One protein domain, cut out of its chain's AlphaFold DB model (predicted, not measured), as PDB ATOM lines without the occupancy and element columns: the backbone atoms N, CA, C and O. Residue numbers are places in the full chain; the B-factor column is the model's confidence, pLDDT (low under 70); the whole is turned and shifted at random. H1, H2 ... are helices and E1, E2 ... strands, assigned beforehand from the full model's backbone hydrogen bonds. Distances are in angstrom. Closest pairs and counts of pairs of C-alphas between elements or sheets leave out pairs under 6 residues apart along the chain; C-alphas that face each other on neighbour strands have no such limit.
ATOM      1  N   ILE A 235      47.034 174.343  57.373       85.81
ATOM      2  CA  ILE A 235      46.084 174.701  56.310       85.81
ATOM      3  C   ILE A 235      44.958 175.531  56.927       85.81
ATOM      4  O   ILE A 235      44.275 175.070  57.841       85.81
ATOM      5  N   HIS A 236      44.733 176.730  56.397       82.81
ATOM      6  CA  HIS A 236      43.638 177.611  56.785       82.81
ATOM      7  C   HIS A 236      42.666 177.803  55.621       82.81
ATOM      8  O   HIS A 236      43.059 178.258  54.547       82.81
ATOM      9  N   VAL A 237      41.390 177.489  55.857       82.62
ATOM     10  CA  VAL A 237      40.283 177.781  54.937       82.62
ATOM     11  C   VAL A 237      39.604 179.072  55.392       82.62
ATOM     12  O   VAL A 237      39.213 179.190  56.553       82.62
ATOM     13  N   GLN A 238      39.502 180.059  54.503       71.75
ATOM     14  CA  GLN A 238      38.883 181.352  54.794       71.75
ATOM     15  C   GLN A 238      37.373 181.322  54.537       71.75
ATOM     16  O   GLN A 238      36.900 180.641  53.632       71.75
ATOM     17  N   ALA A 239      36.617 182.105  55.307       60.47
ATOM     18  CA  ALA A 239      35.181 182.257  55.101       60.47
ATOM     19  C   ALA A 239      34.869 182.991  53.791       60.47
ATOM     20  O   ALA A 239      35.514 183.984  53.440       60.47
ATOM     21  N   SER A 240      33.825 182.544  53.095       52.38
ATOM     22  CA  SER A 240      33.173 183.325  52.050       52.38
ATOM     23  C   SER A 240      32.490 184.545  52.679       52.38
ATOM     24  O   SER A 240      31.843 184.471  53.716       52.38
ATOM     25  N   LYS A 241      32.711 185.698  52.050       42.59
ATOM     26  CA  LYS A 241      32.357 187.063  52.467       42.59
ATOM     27  C   LYS A 241      30.984 187.174  53.173       42.59
ATOM     28  O   LYS A 241      29.974 187.294  52.492       42.59
ATOM     29  N   GLY A 242      30.960 187.230  54.508       43.53
ATOM     30  CA  GLY A 242      29.750 187.574  55.273       43.53
ATOM     31  C   GLY A 242      29.612 186.919  56.647       43.53
ATOM     32  O   GLY A 242      29.052 187.561  57.530       43.53
ATOM     33  N   ASP A 243      30.172 185.725  56.849       37.09
ATOM     34  CA  ASP A 243      30.036 184.973  58.104       37.09
ATOM     35  C   ASP A 243      31.348 184.832  58.886       37.09
ATOM     36  O   ASP A 243      32.460 184.848  58.346       37.09
ATOM     37  N   VAL A 244      31.203 184.767  60.208       36.53
ATOM     38  CA  VAL A 244      32.296 184.678  61.176       36.53
ATOM     39  C   VAL A 244      32.635 183.194  61.358       36.53
ATOM     40  O   VAL A 244      31.895 182.490  62.028       36.53
ATOM     41  N   LEU A 245      33.777 182.773  60.797       43.47
ATOM     42  CA  LEU A 245      34.253 181.395  60.534       43.47
ATOM     43  C   LEU A 245      33.816 180.848  59.166       43.47
ATOM     44  O   LEU A 245      32.680 181.002  58.747       43.47
ATOM     45  N   GLY A 246      34.760 180.232  58.446       54.62
ATOM     46  CA  GLY A 246      34.445 179.519  57.211       54.62
ATOM     47  C   GLY A 246      33.673 178.251  57.536       54.62
ATOM     48  O   GLY A 246      34.087 177.492  58.411       54.62
ATOM     49  N   ASP A 247      32.561 178.028  56.853       68.69
ATOM     50  CA  ASP A 247      31.781 176.819  57.061       68.69
ATOM     51  C   ASP A 247      32.534 175.590  56.542       68.69
ATOM     52  O   ASP A 247      33.207 175.613  55.515       68.69
ATOM     53  N   THR A 248      32.422 174.473  57.258       83.69
ATOM     54  CA  THR A 248      32.882 173.165  56.761       83.69
ATOM     55  C   THR A 248      31.904 172.602  55.722       83.69
ATOM     56  O   THR A 248      32.275 171.738  54.926       83.69
ATOM     57  N   VAL A 249      30.662 173.100  55.707       86.50
ATOM     58  CA  VAL A 249      29.573 172.644  54.840       86.50
ATOM     59  C   VAL A 249      29.081 173.801  53.975       86.50
ATOM     60  O   VAL A 249      28.620 174.812  54.489       86.50
ATOM     61  N   TYR A 250      29.123 173.625  52.658       86.06
ATOM     62  CA  TYR A 250      28.670 174.602  51.673       86.06
ATOM     63  C   TYR A 250      27.468 174.067  50.909       86.06
ATOM     64  O   TYR A 250      27.505 172.958  50.382       86.06
ATOM     65  N   GLN A 251      26.423 174.881  50.798       86.50
ATOM     66  CA  GLN A 251      25.304 174.629  49.895       86.50
ATOM     67  C   GLN A 251      25.438 175.553  48.688       86.50
ATOM     68  O   GLN A 251      25.491 176.772  48.846       86.50
ATOM     69  N   TRP A 252      25.528 174.978  47.490       86.19
ATOM     70  CA  TRP A 252      25.726 175.731  46.253       86.19
ATOM     71  C   TRP A 252      24.666 175.352  45.217       86.19
ATOM     72  O   TRP A 252      24.536 174.172  44.911       86.19
ATOM     73  N   PRO A 253      23.905 176.296  44.645       83.69
ATOM     74  CA  PRO A 253      22.904 175.962  43.635       83.69
ATOM     75  C   PRO A 253      23.567 175.420  42.365       83.69
ATOM     76  O   PRO A 253      24.568 175.972  41.901       83.69
ATOM     77  N   ALA A 254      23.010 174.351  41.793       85.25
ATOM     78  CA  ALA A 254      23.521 173.819  40.533       85.25
ATOM     79  C   ALA A 254      23.417 174.863  39.410       85.25
ATOM     80  O   ALA A 254      22.406 175.553  39.274       85.25
ATOM     81  N   SER A 255      24.454 174.986  38.589       80.75
ATOM     82  CA  SER A 255      24.478 175.925  37.473       80.75
ATOM     83  C   SER A 255      25.489 175.502  36.414       80.75
ATOM     84  O   SER A 255      26.650 175.229  36.721       80.75
ATOM     85  N   GLU A 256      25.063 175.502  35.148       76.44
ATOM     86  CA  GLU A 256      25.957 175.320  33.996       76.44
ATOM     87  C   GLU A 256      26.798 176.574  33.704       76.44
ATOM     88  O   GLU A 256      27.878 176.474  33.126       76.44
ATOM     89  N   SER A 257      26.323 177.759  34.103       76.00
ATOM     90  CA  SER A 257      26.969 179.046  33.814       76.00
ATOM     91  C   SER A 257      27.768 179.618  34.987       76.00
ATOM     92  O   SER A 257      28.655 180.444  34.771       76.00
ATOM     93  N   SER A 258      27.479 179.188  36.217       78.12
ATOM     94  CA  SER A 258      28.121 179.670  37.442       78.12
ATOM     95  C   SER A 258      28.811 178.512  38.171       78.12
ATOM     96  O   SER A 258      28.188 177.864  39.020       78.12
ATOM     97  N   PRO A 259      30.087 178.218  37.851       82.06
ATOM     98  CA  PRO A 259      30.812 177.139  38.506       82.06
ATOM     99  C   PRO A 259      30.958 177.411  40.005       82.06
ATOM    100  O   PRO A 259      30.981 178.563  40.446       82.06
ATOM    101  N   PHE A 260      31.083 176.344  40.794       83.44
ATOM    102  CA  PHE A 260      31.377 176.462  42.220       83.44
ATOM    103  C   PHE A 260      32.649 177.289  42.457       83.44
ATOM    104  O   PHE A 260      33.722 176.971  41.936       83.44
ATOM    105  N   VAL A 261      32.523 178.346  43.262       82.50
ATOM    106  CA  VAL A 261      33.652 179.185  43.673       82.50
ATOM    107  C   VAL A 261      34.139 178.701  45.032       82.50
ATOM    108  O   VAL A 261      33.490 178.919  46.052       82.50
ATOM    109  N   GLU A 262      35.294 178.038  45.034       79.00
ATOM    110  CA  GLU A 262      35.924 177.551  46.260       79.00
ATOM    111  C   GLU A 262      36.300 178.704  47.211       79.00
ATOM    112  O   GLU A 262      36.739 179.768  46.753       79.00
ATOM    113  N   PRO A 263      36.189 178.499  48.536       80.06
ATOM    114  CA  PRO A 263      36.699 179.459  49.502       80.06
ATOM    115  C   PRO A 263      38.227 179.589  49.384       80.06
ATOM    116  O   PRO A 263      38.911 178.616  49.046       80.06
ATOM    117  N   PRO A 264      38.804 180.764  49.692       81.25
ATOM    118  CA  PRO A 264      40.250 180.932  49.676       81.25
ATOM    119  C   PRO A 264      40.915 179.995  50.692       81.25
ATOM    120  O   PRO A 264      40.565 179.996  51.872       81.25
ATOM    121  N   VAL A 265      41.907 179.224  50.246       83.75
ATOM    122  CA  VAL A 265      42.716 178.355  51.110       83.75
ATOM    123  C   VAL A 265      44.149 178.857  51.112       83.75
ATOM    124  O   VAL A 265      44.745 179.081  50.062       83.75
ATOM    125  N   THR A 266      44.700 179.029  52.307       81.94
ATOM    126  CA  THR A 266      46.088 179.438  52.521       81.94
ATOM    127  C   THR A 266      46.802 178.386  53.345       81.94
ATOM    128  O   THR A 266      46.256 177.898  54.334       81.94
ATOM    129  N   THR A 267      48.033 178.066  52.973       78.38
ATOM    130  CA  THR A 267      48.885 177.136  53.712       78.38
ATOM    131  C   THR A 267      50.135 177.830  54.190       78.38
ATOM    132  O   THR A 267      50.812 178.491  53.411       78.38
ATOM    133  N   SER A 268      50.453 177.666  55.465       73.88
ATOM    134  CA  SER A 268      51.635 178.252  56.079       73.88
ATOM    135  C   SER A 268      52.471 177.167  56.738       73.88
ATOM    136  O   SER A 268      51.951 176.238  57.352       73.88
ATOM    137  N   ASP A 269      53.786 177.284  56.615       71.06
ATOM    138  CA  ASP A 269      54.735 176.505  57.401       71.06
ATOM    139  C   ASP A 269      55.725 177.474  58.056       71.06
ATOM    140  O   ASP A 269      56.200 178.397  57.383       71.06
ATOM    141  N   PRO A 270      56.032 177.304  59.354       58.81
ATOM    142  CA  PRO A 270      56.939 178.197  60.072       58.81
ATOM    143  C   PRO A 270      58.350 178.301  59.469       58.81
ATOM    144  O   PRO A 270      59.029 179.297  59.702       58.81
ATOM    145  N   ILE A 271      58.801 177.288  58.718       53.66
ATOM    146  CA  ILE A 271      60.138 177.221  58.108       53.66
ATOM    147  C   ILE A 271      60.084 177.456  56.598       53.66
ATOM    148  O   ILE A 271      60.934 178.165  56.071       53.66
ATOM    149  N   ASP A 272      59.094 176.896  55.899       49.94
ATOM    150  CA  ASP A 272      59.057 176.918  54.426       49.94
ATOM    151  C   ASP A 272      58.344 178.155  53.830       49.94
ATOM    152  O   ASP A 272      58.198 178.253  52.611       49.94
ATOM    153  N   SER A 273      57.953 179.133  54.663       49.28
ATOM    154  CA  SER A 273      57.229 180.368  54.286       49.28
ATOM    155  C   SER A 273      55.842 180.107  53.629       49.28
ATOM    156  O   SER A 273      55.348 178.981  53.634       49.28
ATOM    157  N   VAL A 274      55.134 181.142  53.140       47.53
ATOM    158  CA  VAL A 274      53.670 181.124  52.816       47.53
ATOM    159  C   VAL A 274      53.241 180.272  51.615       47.53
ATOM    160  O   VAL A 274      52.058 180.189  51.306       47.53
ATOM    161  N   ASN A 275      54.154 179.572  50.952       51.31
ATOM    162  CA  ASN A 275      53.854 178.910  49.682       51.31
ATOM    163  C   ASN A 275      54.108 177.400  49.705       51.31
ATOM    164  O   ASN A 275      54.526 176.823  48.700       51.31
ATOM    165  N   VAL A 276      53.830 176.729  50.829       71.88
ATOM    166  CA  VAL A 276      53.767 175.260  50.812       71.88
ATOM    167  C   VAL A 276      52.700 174.830  49.808       71.88
ATOM    168  O   VAL A 276      51.550 175.247  49.891       71.88
ATOM    169  N   ALA A 277      53.076 174.003  48.834       78.38
ATOM    170  CA  ALA A 277      52.159 173.593  47.780       78.38
ATOM    171  C   ALA A 277      50.950 172.847  48.370       78.38
ATOM    172  O   ALA A 277      51.081 171.757  48.939       78.38
ATOM    173  N   THR A 278      49.762 173.425  48.197       87.25
ATOM    174  CA  THR A 278      48.501 172.772  48.552       87.25
ATOM    175  C   THR A 278      48.072 171.858  47.412       87.25
ATOM    176  O   THR A 278      47.894 172.295  46.277       87.25
ATOM    177  N   LYS A 279      47.885 170.575  47.710       91.19
ATOM    178  CA  LYS A 279      47.240 169.607  46.825       91.19
ATOM    179  C   LYS A 279      45.763 169.505  47.171       91.19
ATOM    180  O   LYS A 279      45.399 169.461  48.345       91.19
ATOM    181  N   LYS A 280      44.940 169.418  46.133       92.56
ATOM    182  CA  LYS A 280      43.490 169.284  46.228       92.56
ATOM    183  C   LYS A 280      43.047 167.975  45.592       92.56
ATOM    184  O   LYS A 280      43.562 167.599  44.538       92.56
ATOM    185  N   SER A 281      42.088 167.311  46.219       93.75
ATOM    186  CA  SER A 281      41.412 166.136  45.671       93.75
ATOM    187  C   SER A 281      39.912 166.217  45.904       93.75
ATOM    188  O   SER A 281      39.470 166.720  46.937       93.75
ATOM    189  N   TYR A 282      39.149 165.677  44.958       94.44
ATOM    190  CA  TYR A 282      37.697 165.619  45.016       94.44
ATOM    191  C   TYR A 282      37.229 164.185  45.236       94.44
ATOM    192  O   TYR A 282      37.846 163.218  44.780       94.44
ATOM    193  N   SER A 283      36.128 164.028  45.951       94.81
ATOM    194  CA  SER A 283      35.453 162.746  46.116       94.81
ATOM    195  C   SER A 283      33.949 162.955  46.169       94.81
ATOM    196  O   SER A 283      33.492 163.979  46.664       94.81
ATOM    197  N   VAL A 284      33.179 161.995  45.669       94.62
ATOM    198  CA  VAL A 284      31.731 161.931  45.891       94.62
ATOM    199  C   VAL A 284      31.493 160.996  47.063       94.62
ATOM    200  O   VAL A 284      31.953 159.850  47.045       94.62
ATOM    201  N   CYS A 285      30.806 161.490  48.087       93.62
ATOM    202  CA  CYS A 285      30.537 160.766  49.317       93.62
ATOM    203  C   CYS A 285      29.040 160.579  49.529       93.62
ATOM    204  O   CYS A 285      28.257 161.504  49.322       93.62
ATOM    205  N   ARG A 286      28.657 159.397  50.015       93.06
ATOM    206  CA  ARG A 286      27.327 159.165  50.581       93.06
ATOM    207  C   ARG A 286      27.293 159.665  52.017       93.06
ATOM    208  O   ARG A 286      28.155 159.299  52.820       93.06
ATOM    209  N   LEU A 287      26.304 160.500  52.306       88.19
ATOM    210  CA  LEU A 287      26.007 161.024  53.626       88.19
ATOM    211  C   LEU A 287      25.453 159.907  54.532       88.19
ATOM    212  O   LEU A 287      24.767 158.999  54.050       88.19
ATOM    213  N   PRO A 288      25.723 159.970  55.844       88.44
ATOM    214  CA  PRO A 288      25.081 159.108  56.838       88.44
ATOM    215  C   PRO A 288      23.544 159.279  56.866       88.44
ATOM    216  O   PRO A 288      23.020 160.270  56.353       88.44
ATOM    217  N   PRO A 289      22.794 158.364  57.515       81.31
ATOM    218  CA  PRO A 289      21.327 158.424  57.592       81.31
ATOM    219  C   PRO A 289      20.747 159.727  58.170       81.31
ATOM    220  O   PRO A 289      19.611 160.071  57.857       81.31
ATOM    221  N   GLY A 290      21.508 160.455  58.997       78.38
ATOM    222  CA  GLY A 290      21.126 161.769  59.534       78.38
ATOM    223  C   GLY A 290      21.480 162.952  58.623       78.38
ATOM    224  O   GLY A 290      21.326 164.099  59.029       78.38
ATOM    225  N   GLY A 291      21.976 162.701  57.408       84.69
ATOM    226  CA  GLY A 291      22.363 163.738  56.457       84.69
ATOM    227  C   GLY A 291      23.511 164.614  56.965       84.69
ATOM    228  O   GLY A 291      24.442 164.137  57.619       84.69
ATOM    229  N   LEU A 292      23.443 165.910  56.650       83.62
ATOM    230  CA  LEU A 292      24.455 166.894  57.048       83.62
ATOM    231  C   LEU A 292      24.520 167.108  58.569       83.62
ATOM    232  O   LEU A 292      25.598 167.370  59.093       83.62
ATOM    233  N   ASP A 293      23.403 166.935  59.280       82.56
ATOM    234  CA  ASP A 293      23.319 167.179  60.728       82.56
ATOM    235  C   ASP A 293      24.053 166.113  61.557       82.56
ATOM    236  O   ASP A 293      24.379 166.328  62.721       82.56
ATOM    237  N   SER A 294      24.340 164.958  60.953       84.25
ATOM    238  CA  SER A 294      25.118 163.882  61.579       84.25
ATOM    239  C   SER A 294      26.619 163.932  61.278       84.25
ATOM    240  O   SER A 294      27.349 163.012  61.643       84.25
ATOM    241  N   LEU A 295      27.097 164.990  60.617       86.19
ATOM    242  CA  LEU A 295      28.524 165.179  60.380       86.19
ATOM    243  C   LEU A 295      29.245 165.566  61.676       86.19
ATOM    244  O   LEU A 295      28.877 166.511  62.371       86.19
ATOM    245  N   VAL A 296      30.326 164.851  61.975       86.12
ATOM    246  CA  VAL A 296      31.198 165.118  63.116       86.12
ATOM    247  C   VAL A 296      32.255 166.134  62.694       86.12
ATOM    248  O   VAL A 296      33.237 165.811  62.017       86.12
ATOM    249  N   MET A 297      32.025 167.384  63.085       85.38
ATOM    250  CA  MET A 297      32.915 168.509  62.809       85.38
ATOM    251  C   MET A 297      33.824 168.802  64.009       85.38
ATOM    252  O   MET A 297      33.430 168.661  65.166       85.38
ATOM    253  N   GLY A 298      35.060 169.199  63.725       80.44
ATOM    254  CA  GLY A 298      36.013 169.698  64.704       80.44
ATOM    255  C   GLY A 298      35.807 171.180  65.011       80.44
ATOM    256  O   GLY A 298      34.836 171.807  64.599       80.44
ATOM    257  N   THR A 299      36.748 171.752  65.756       77.50
ATOM    258  CA  THR A 299      36.664 173.130  66.265       77.50
ATOM    259  C   THR A 299      37.052 174.199  65.245       77.50
ATOM    260  O   THR A 299      36.844 175.381  65.498       77.50
ATOM    261  N   GLU A 300      37.649 173.808  64.119       77.88
ATOM    262  CA  GLU A 300      38.126 174.726  63.085       77.88
ATOM    263  C   GLU A 300      37.433 174.479  61.737       77.88
ATOM    264  O   GLU A 300      37.110 173.332  61.418       77.88
ATOM    265  N   PRO A 301      37.299 175.515  60.888       78.12
ATOM    266  CA  PRO A 301      36.860 175.369  59.505       78.12
ATOM    267  C   PRO A 301      37.623 174.271  58.766       78.12
ATOM    268  O   PRO A 301      38.858 174.209  58.800       78.12
ATOM    269  N   GLY A 302      36.876 173.395  58.100       80.94
ATOM    270  CA  GLY A 302      37.421 172.267  57.361       80.94
ATOM    271  C   GLY A 302      37.919 171.105  58.228       80.94
ATOM    272  O   GLY A 302      38.454 170.139  57.684       80.94
ATOM    273  N   ASP A 303      37.772 171.143  59.554       85.62
ATOM    274  CA  ASP A 303      37.974 169.948  60.373       85.62
ATOM    275  C   ASP A 303      36.722 169.071  60.303       85.62
ATOM    276  O   ASP A 303      35.791 169.223  61.084       85.62
ATOM    277  N   LEU A 304      36.706 168.129  59.363       89.81
ATOM    278  CA  LEU A 304      35.689 167.083  59.274       89.81
ATOM    279  C   LEU A 304      36.309 165.726  59.603       89.81
ATOM    280  O   LEU A 304      37.275 165.299  58.949       89.81
ATOM    281  N   ASP A 305      35.727 165.024  60.572       89.12
ATOM    282  CA  ASP A 305      36.061 163.631  60.844       89.12
ATOM    283  C   ASP A 305      35.235 162.716  59.932       89.12
ATOM    284  O   ASP A 305      34.084 162.393  60.212       89.12
ATOM    285  N   VAL A 306      35.831 162.305  58.812       88.62
ATOM    286  CA  VAL A 306      35.180 161.465  57.791       88.62
ATOM    287  C   VAL A 306      34.730 160.120  58.367       88.62
ATOM    288  O   VAL A 306      33.660 159.632  58.009       88.62
ATOM    289  N   VAL A 307      35.528 159.536  59.269       87.44
ATOM    290  CA  VAL A 307      35.269 158.205  59.828       87.44
ATOM    291  C   VAL A 307      34.163 158.287  60.870       87.44
ATOM    292  O   VAL A 307      33.204 157.524  60.793       87.44
ATOM    293  N   ALA A 308      34.253 159.242  61.801       88.62
ATOM    294  CA  ALA A 308      33.221 159.433  62.816       88.62
ATOM    295  C   ALA A 308      31.888 159.909  62.212       88.62
ATOM    296  O   ALA A 308      30.829 159.551  62.716       88.62
ATOM    297  N   SER A 309      31.936 160.650  61.098       88.06
ATOM    298  CA  SER A 309      30.747 161.045  60.329       88.06
ATOM    299  C   SER A 309      30.123 159.896  59.525       88.06
ATOM    300  O   SER A 309      29.058 160.078  58.942       88.06
ATOM    301  N   GLY A 310      30.780 158.732  59.422       89.44
ATOM    302  CA  GLY A 310      30.279 157.594  58.644       89.44
ATOM    303  C   GLY A 310      30.199 157.847  57.133       89.44
ATOM    304  O   GLY A 310      29.381 157.229  56.452       89.44
ATOM    305  N   LEU A 311      31.017 158.761  56.601       89.62
ATOM    306  CA  LEU A 311      31.018 159.104  55.179       89.62
ATOM    307  C   LEU A 311      31.681 158.001  54.350       89.62
ATOM    308  O   LEU A 311      32.814 157.597  54.616       89.62
ATOM    309  N   VAL A 312      31.000 157.561  53.290       92.19
ATOM    310  CA  VAL A 312      31.540 156.580  52.338       92.19
ATOM    311  C   VAL A 312      31.850 157.282  51.025       92.19
ATOM    312  O   VAL A 312      30.934 157.678  50.307       92.19
ATOM    313  N   CYS A 313      33.137 157.444  50.719       93.19
ATOM    314  CA  CYS A 313      33.620 158.288  49.627       93.19
ATOM    315  C   CYS A 313      34.261 157.495  48.484       93.19
ATOM    316  O   CYS A 313      34.952 156.502  48.701       93.19
ATOM    317  N   SER A 314      34.081 157.995  47.264       93.38
ATOM    318  CA  SER A 314      34.715 157.510  46.037       93.38
ATOM    319  C   SER A 314      35.424 158.661  45.324       93.38
ATOM    320  O   SER A 314      34.926 159.786  45.318       93.38
ATOM    321  N   ALA A 315      36.609 158.408  44.763       92.94
ATOM    322  CA  ALA A 315      37.406 159.450  44.120       92.94
ATOM    323  C   ALA A 315      36.678 160.036  42.902       92.94
ATOM    324  O   ALA A 315      36.113 159.301  42.094       92.94
ATOM    325  N   ALA A 316      36.738 161.359  42.757       90.44
ATOM    326  CA  ALA A 316      36.167 162.084  41.631       90.44
ATOM    327  C   ALA A 316      37.248 162.944  40.954       90.44
ATOM    328  O   ALA A 316      38.113 163.490  41.644       90.44
ATOM    329  N   PRO A 317      37.225 163.084  39.617       87.31
ATOM    330  CA  PRO A 317      38.222 163.880  38.898       87.31
ATOM    331  C   PRO A 317      38.057 165.387  39.144       87.31
ATOM    332  O   PRO A 317      39.041 166.123  39.169       87.31
ATOM    333  N   SER A 318      36.822 165.842  39.351       90.62
ATOM    334  CA  SER A 318      36.470 167.236  39.608       90.62
ATOM    335  C   SER A 318      35.154 167.323  40.376       90.62
ATOM    336  O   SER A 318      34.386 166.359  40.427       90.62
ATOM    337  N   LEU A 319      34.890 168.493  40.953       90.62
ATOM    338  CA  LEU A 319      33.576 168.853  41.471       90.62
ATOM    339  C   LEU A 319      32.709 169.349  40.308       90.62
ATOM    340  O   LEU A 319      33.057 170.322  39.643       90.62
ATOM    341  N   ASP A 320      31.608 168.649  40.052       88.19
ATOM    342  CA  ASP A 320      30.626 168.993  39.025       88.19
ATOM    343  C   ASP A 320      29.489 169.794  39.667       88.19
ATOM    344  O   ASP A 320      28.684 169.242  40.414       88.19
ATOM    345  N   SER A 321      29.454 171.102  39.409       89.44
ATOM    346  CA  SER A 321      28.394 171.990  39.891       89.44
ATOM    347  C   SER A 321      27.269 172.189  38.874       89.44
ATOM    348  O   SER A 321      26.377 172.990  39.134       89.44
ATOM    349  N   SER A 322      27.294 171.513  37.719       84.88
ATOM    350  CA  SER A 322      26.304 171.726  36.653       84.88
ATOM    351  C   SER A 322      24.956 171.068  36.955       84.88
ATOM    352  O   SER A 322      23.942 171.414  36.354       84.88
ATOM    353  N   ARG A 323      24.936 170.126  37.900       84.81
ATOM    354  CA  ARG A 323      23.758 169.372  38.333       84.81
ATOM    355  C   ARG A 323      23.771 169.180  39.853       84.81
ATOM    356  O   ARG A 323      24.853 169.104  40.436       84.81
ATOM    357  N   PRO A 324      22.602 169.077  40.502       87.81
ATOM    358  CA  PRO A 324      22.537 168.806  41.931       87.81
ATOM    359  C   PRO A 324      23.105 167.428  42.274       87.81
ATOM    360  O   PRO A 324      23.152 166.525  41.435       87.81
ATOM    361  N   ASN A 325      23.523 167.252  43.527       89.00
ATOM    362  CA  ASN A 325      23.918 165.941  44.036       89.00
ATOM    363  C   ASN A 325      22.710 165.006  44.140       89.00
ATOM    364  O   ASN A 325      21.599 165.459  44.420       89.00
ATOM    365  N   GLN A 326      22.924 163.695  43.971       85.44
ATOM    366  CA  GLN A 326      21.861 162.728  44.244       85.44
ATOM    367  C   GLN A 326      21.414 162.816  45.712       85.44
ATOM    368  O   GLN A 326      22.193 163.238  46.573       85.44
ATOM    369  N   PRO A 327      20.175 162.403  46.035       81.50
ATOM    370  CA  PRO A 327      19.709 162.371  47.414       81.50
ATOM    371  C   PRO A 327      20.669 161.589  48.318       81.50
ATOM    372  O   PRO A 327      20.952 160.417  48.075       81.50
ATOM    373  N   GLY A 328      21.165 162.248  49.367       84.88
ATOM    374  CA  GLY A 328      22.134 161.659  50.290       84.88
ATOM    375  C   GLY A 328      23.573 161.628  49.773       84.88
ATOM    376  O   GLY A 328      24.397 160.951  50.376       84.88
ATOM    377  N   GLU A 329      23.908 162.339  48.696       90.75
ATOM    378  CA  GLU A 329      25.286 162.513  48.229       90.75
ATOM    379  C   GLU A 329      25.789 163.945  48.447       90.75
ATOM    380  O   GLU A 329      25.026 164.911  48.423       90.75
ATOM    381  N   ALA A 330      27.099 164.078  48.637       92.62
ATOM    382  CA  ALA A 330      27.800 165.352  48.693       92.62
ATOM    383  C   ALA A 330      29.204 165.212  48.094       92.62
ATOM    384  O   ALA A 330      29.802 164.132  48.123       92.62
ATOM    385  N   PHE A 331      29.759 166.307  47.583       94.25
ATOM    386  CA  PHE A 331      31.177 166.360  47.250       94.25
ATOM    387  C   PHE A 331      32.007 166.614  48.506       94.25
ATOM    388  O   PHE A 331      31.670 167.455  49.335       94.25
ATOM    389  N   LEU A 332      33.128 165.915  48.623       94.56
ATOM    390  CA  LEU A 332      34.165 166.172  49.607       94.56
ATOM    391  C   LEU A 332      35.383 166.744  48.887       94.56
ATOM    392  O   LEU A 332      35.965 166.092  48.015       94.56
ATOM    393  N   VAL A 333      35.772 167.955  49.264       94.12
ATOM    394  CA  VAL A 333      37.009 168.593  48.810       94.12
ATOM    395  C   VAL A 333      38.039 168.437  49.915       94.12
ATOM    396  O   VAL A 333      37.839 168.947  51.014       94.12
ATOM    397  N   GLU A 334      39.130 167.724  49.651       94.44
ATOM    398  CA  GLU A 334      40.209 167.534  50.621       94.44
ATOM    399  C   GLU A 334      41.458 168.313  50.204       94.44
ATOM    400  O   GLU A 334      41.954 168.182  49.081       94.44
ATOM    401  N   TYR A 335      41.978 169.100  51.143       93.88
ATOM    402  CA  TYR A 335      43.204 169.871  51.022       93.88
ATOM    403  C   TYR A 335      44.311 169.200  51.827       93.88
ATOM    404  O   TYR A 335      44.163 168.908  53.018       93.88
ATOM    405  N   ARG A 336      45.446 168.974  51.169       93.69
ATOM    406  CA  ARG A 336      46.656 168.404  51.761       93.69
ATOM    407  C   ARG A 336      47.840 169.299  51.457       93.69
ATOM    408  O   ARG A 336      47.983 169.781  50.341       93.69
ATOM    409  N   ALA A 337      48.735 169.442  52.417       90.06
ATOM    410  CA  ALA A 337      50.001 170.130  52.231       90.06
ATOM    411  C   ALA A 337      51.127 169.226  52.724       90.06
ATOM    412  O   ALA A 337      50.965 168.505  53.710       90.06
ATOM    413  N   ILE A 338      52.249 169.236  52.011       86.88
ATOM    414  CA  ILE A 338      53.471 168.543  52.416       86.88
ATOM    415  C   ILE A 338      54.590 169.563  52.324       86.88
ATOM    416  O   ILE A 338      54.793 170.158  51.266       86.88
ATOM    417  N   ASN A 339      55.290 169.766  53.431       81.25
ATOM    418  CA  ASN A 339      56.378 170.727  53.496       81.25
ATOM    419  C   ASN A 339      57.667 170.173  52.853       81.25
ATOM    420  O   ASN A 339      57.713 169.019  52.399       81.25
ATOM    421  N   SER A 340      58.727 170.983  52.782       77.00
ATOM    422  CA  SER A 340      59.986 170.595  52.116       77.00
ATOM    423  C   SER A 340      60.620 169.339  52.738       77.00
ATOM    424  O   SER A 340      61.250 168.535  52.045       77.00
ATOM    425  N   ARG A 341      60.349 169.114  54.028       79.00
ATOM    426  CA  ARG A 341      60.824 168.001  54.866       79.00
ATOM    427  C   ARG A 341      59.967 166.735  54.779       79.00
ATOM    428  O   ARG A 341      60.209 165.789  55.521       79.00
ATOM    429  N   LYS A 342      58.988 166.681  53.868       84.38
ATOM    430  CA  LYS A 342      58.062 165.542  53.686       84.38
ATOM    431  C   LYS A 342      57.115 165.297  54.868       84.38
ATOM    432  O   LYS A 342      56.540 164.215  54.968       84.38
ATOM    433  N   ILE A 343      56.897 166.295  55.721       83.69
ATOM    434  CA  ILE A 343      55.918 166.225  56.808       83.69
ATOM    435  C   ILE A 343      54.568 166.699  56.268       83.69
ATOM    436  O   ILE A 343      54.470 167.751  55.630       83.69
ATOM    437  N   ALA A 344      53.527 165.898  56.484       88.06
ATOM    438  CA  ALA A 344      52.182 166.187  56.005       88.06
ATOM    439  C   ALA A 344      51.388 167.019  57.024       88.06
ATOM    440  O   ALA A 344      51.398 166.719  58.216       88.06
ATOM    441  N   ALA A 345      50.655 168.021  56.535       89.81
ATOM    442  CA  ALA A 345      49.638 168.726  57.310       89.81
ATOM    443  C   ALA A 345      48.506 167.786  57.740       89.81
ATOM    444  O   ALA A 345      48.180 166.818  57.041       89.81
ATOM    445  N   LYS A 346      47.808 168.160  58.821       90.06
ATOM    446  CA  LYS A 346      46.455 167.655  59.078       90.06
ATOM    447  C   LYS A 346      45.551 168.078  57.902       90.06
ATOM    448  O   LYS A 346      45.473 169.277  57.626       90.06
ATOM    449  N   PRO A 347      44.890 167.143  57.192       92.25
ATOM    450  CA  PRO A 347      44.036 167.494  56.063       92.25
ATOM    451  C   PRO A 347      42.845 168.347  56.498       92.25
ATOM    452  O   PRO A 347      42.242 168.070  57.536       92.25
ATOM    453  N   LYS A 348      42.479 169.324  55.666       92.50
ATOM    454  CA  LYS A 348      41.228 170.084  55.794       92.50
ATOM    455  C   LYS A 348      40.252 169.633  54.717       92.50
ATOM    456  O   LYS A 348      40.662 169.317  53.603       92.50
ATOM    457  N   ARG A 349      38.974 169.563  55.054       93.00
ATOM    458  CA  ARG A 349      37.927 168.927  54.261       93.00
ATOM    459  C   ARG A 349      36.673 169.770  54.241       93.00
ATOM    460  O   ARG A 349      36.167 170.113  55.299       93.00
ATOM    461  N   LEU A 350      36.160 170.042  53.051       91.94
ATOM    462  CA  LEU A 350      34.904 170.755  52.855       91.94
ATOM    463  C   LEU A 350      33.864 169.812  52.277       91.94
ATOM    464  O   LEU A 350      34.155 169.077  51.333       91.94
ATOM    465  N   VAL A 351      32.659 169.857  52.829       91.50
ATOM    466  CA  VAL A 351      31.491 169.177  52.278       91.50
ATOM    467  C   VAL A 351      30.741 170.183  51.424       91.50
ATOM    468  O   VAL A 351      30.295 171.207  51.926       91.50
ATOM    469  N   VAL A 352      30.604 169.907  50.135       92.12
ATOM    470  CA  VAL A 352      29.881 170.759  49.195       92.12
ATOM    471  C   VAL A 352      28.664 169.994  48.703       92.12
ATOM    472  O   VAL A 352      28.788 168.944  48.073       92.12
ATOM    473  N   VAL A 353      27.486 170.527  49.002       90.31
ATOM    474  CA  VAL A 353      26.209 170.020  48.514       90.31
ATOM    475  C   VAL A 353      25.735 170.932  47.400       90.31
ATOM    476  O   VAL A 353      25.368 172.084  47.632       90.31
ATOM    477  N   ILE A 354      25.735 170.403  46.184       90.19
ATOM    478  CA  ILE A 354      25.131 171.047  45.035       90.19
ATOM    479  C   ILE A 354      23.619 170.877  45.153       90.19
ATOM    480  O   ILE A 354      23.080 169.779  44.997       90.19
ATOM    481  N   THR A 355      22.942 171.961  45.509       86.62
ATOM    482  CA  THR A 355      21.510 171.977  45.783       86.62
ATOM    483  C   THR A 355      20.702 172.093  44.502       86.62
ATOM    484  O   THR A 355      21.153 172.650  43.501       86.62
ATOM    485  N   ASP A 356      19.469 171.597  44.572       82.44
ATOM    486  CA  ASP A 356      18.488 171.689  43.498       82.44
ATOM    487  C   ASP A 356      18.256 173.162  43.088       82.44
ATOM    488  O   ASP A 356      17.765 173.946  43.910       82.44
ATOM    489  N   PRO A 357      18.595 173.557  41.843       78.25
ATOM    490  CA  PRO A 357      18.400 174.926  41.367       78.25
ATOM    491  C   PRO A 357      16.917 175.283  41.176       78.25
ATOM    492  O   PRO A 357      16.564 176.457  41.123       78.25
ATOM    493  N   CYS A 358      16.044 174.281  41.096       78.44
ATOM    494  CA  CYS A 358      14.609 174.418  40.871       78.44
ATOM    495  C   CYS A 358      13.837 174.663  42.177       78.44
ATOM    496  O   CYS A 358      12.682 175.089  42.174       78.44
ATOM    497  N   LYS A 359      14.468 174.430  43.335       68.12
ATOM    498  CA  LYS A 359      13.798 174.553  44.636       68.12
ATOM    499  C   LYS A 359      13.331 175.984  44.922       68.12
ATOM    500  O   LYS A 359      12.299 176.173  45.560       68.12
ATOM    501  N   SER A 360      14.045 176.990  44.416       61.00
ATOM    502  CA  SER A 360      13.643 178.401  44.503       61.00
ATOM    503  C   SER A 360      12.436 178.760  43.628       61.00
ATOM    504  O   SER A 360      11.786 179.762  43.908       61.00
ATOM    505  N   SER A 361      12.109 177.958  42.607       62.41
ATOM    506  CA  SER A 361      10.933 178.133  41.739       62.41
ATOM    507  C   SER A 361       9.749 177.228  42.115       62.41
ATOM    508  O   SER A 361       8.718 177.275  41.450       62.41
TER     509      SER A 361
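This is residues 235 to 361 of the 573 residues of an uncharacterized protein of Volvox carteri f. nagariensis (UniProt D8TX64). A long, strongly twisted sheet of five strands runs through a loop-rich domain of little regular structure, with a small two-strand ribbon, E1 and E3, near the end of E6. The printed 127 residues, under half in named elements, hold E1 E2 E3 E4 H1 E5 E6 E7, mostly strand. The mixed sheet runs E2 E7 E6 E4 E5; the whole is compact, radius of gyration of the C-alphas 15.2 A, spanning 51 by 32 by 31 A.

Start at E1, residues 235 to 237, antiparallel to E3, residues 265 to 268; N 236 and O 266 are 2.8 A apart. Edge strand E2, residues 249 to 253, is parallel to E7, residues 348 to 355: N 250 to O 351, 2.8 A. E7 and E6, residues 329 to 337, are a hairpin: N 333 to O 350, 2.9 A. E4, residues 278 to 286, is antiparallel to E6 at 158 degrees, N 283 to O 332, 2.9 A, and to E5, residues 312 to 316, N 284 to O 314, 2.8 A. H1, residues 291 to 294, only grazes this sheet; too short for an O i to N i+4 pair, it has 1 O i to N i+3 pair within range.

Find C-alpha 235 at (46.084, 174.701, 56.310). E6 is 26.2 A long, E4 25.3 A; E7, 22.2 A, ends at C-alpha 355, (21.510, 171.977, 45.783).

The printed part has no cut; look for long links before E2, E3, E5 and E6. The farthest C-alphas, Arg 341 and Ser 361, are 52.6 A apart. Residues 239 to 247, 270 to 275 and 359 to 361 have pLDDT under 70.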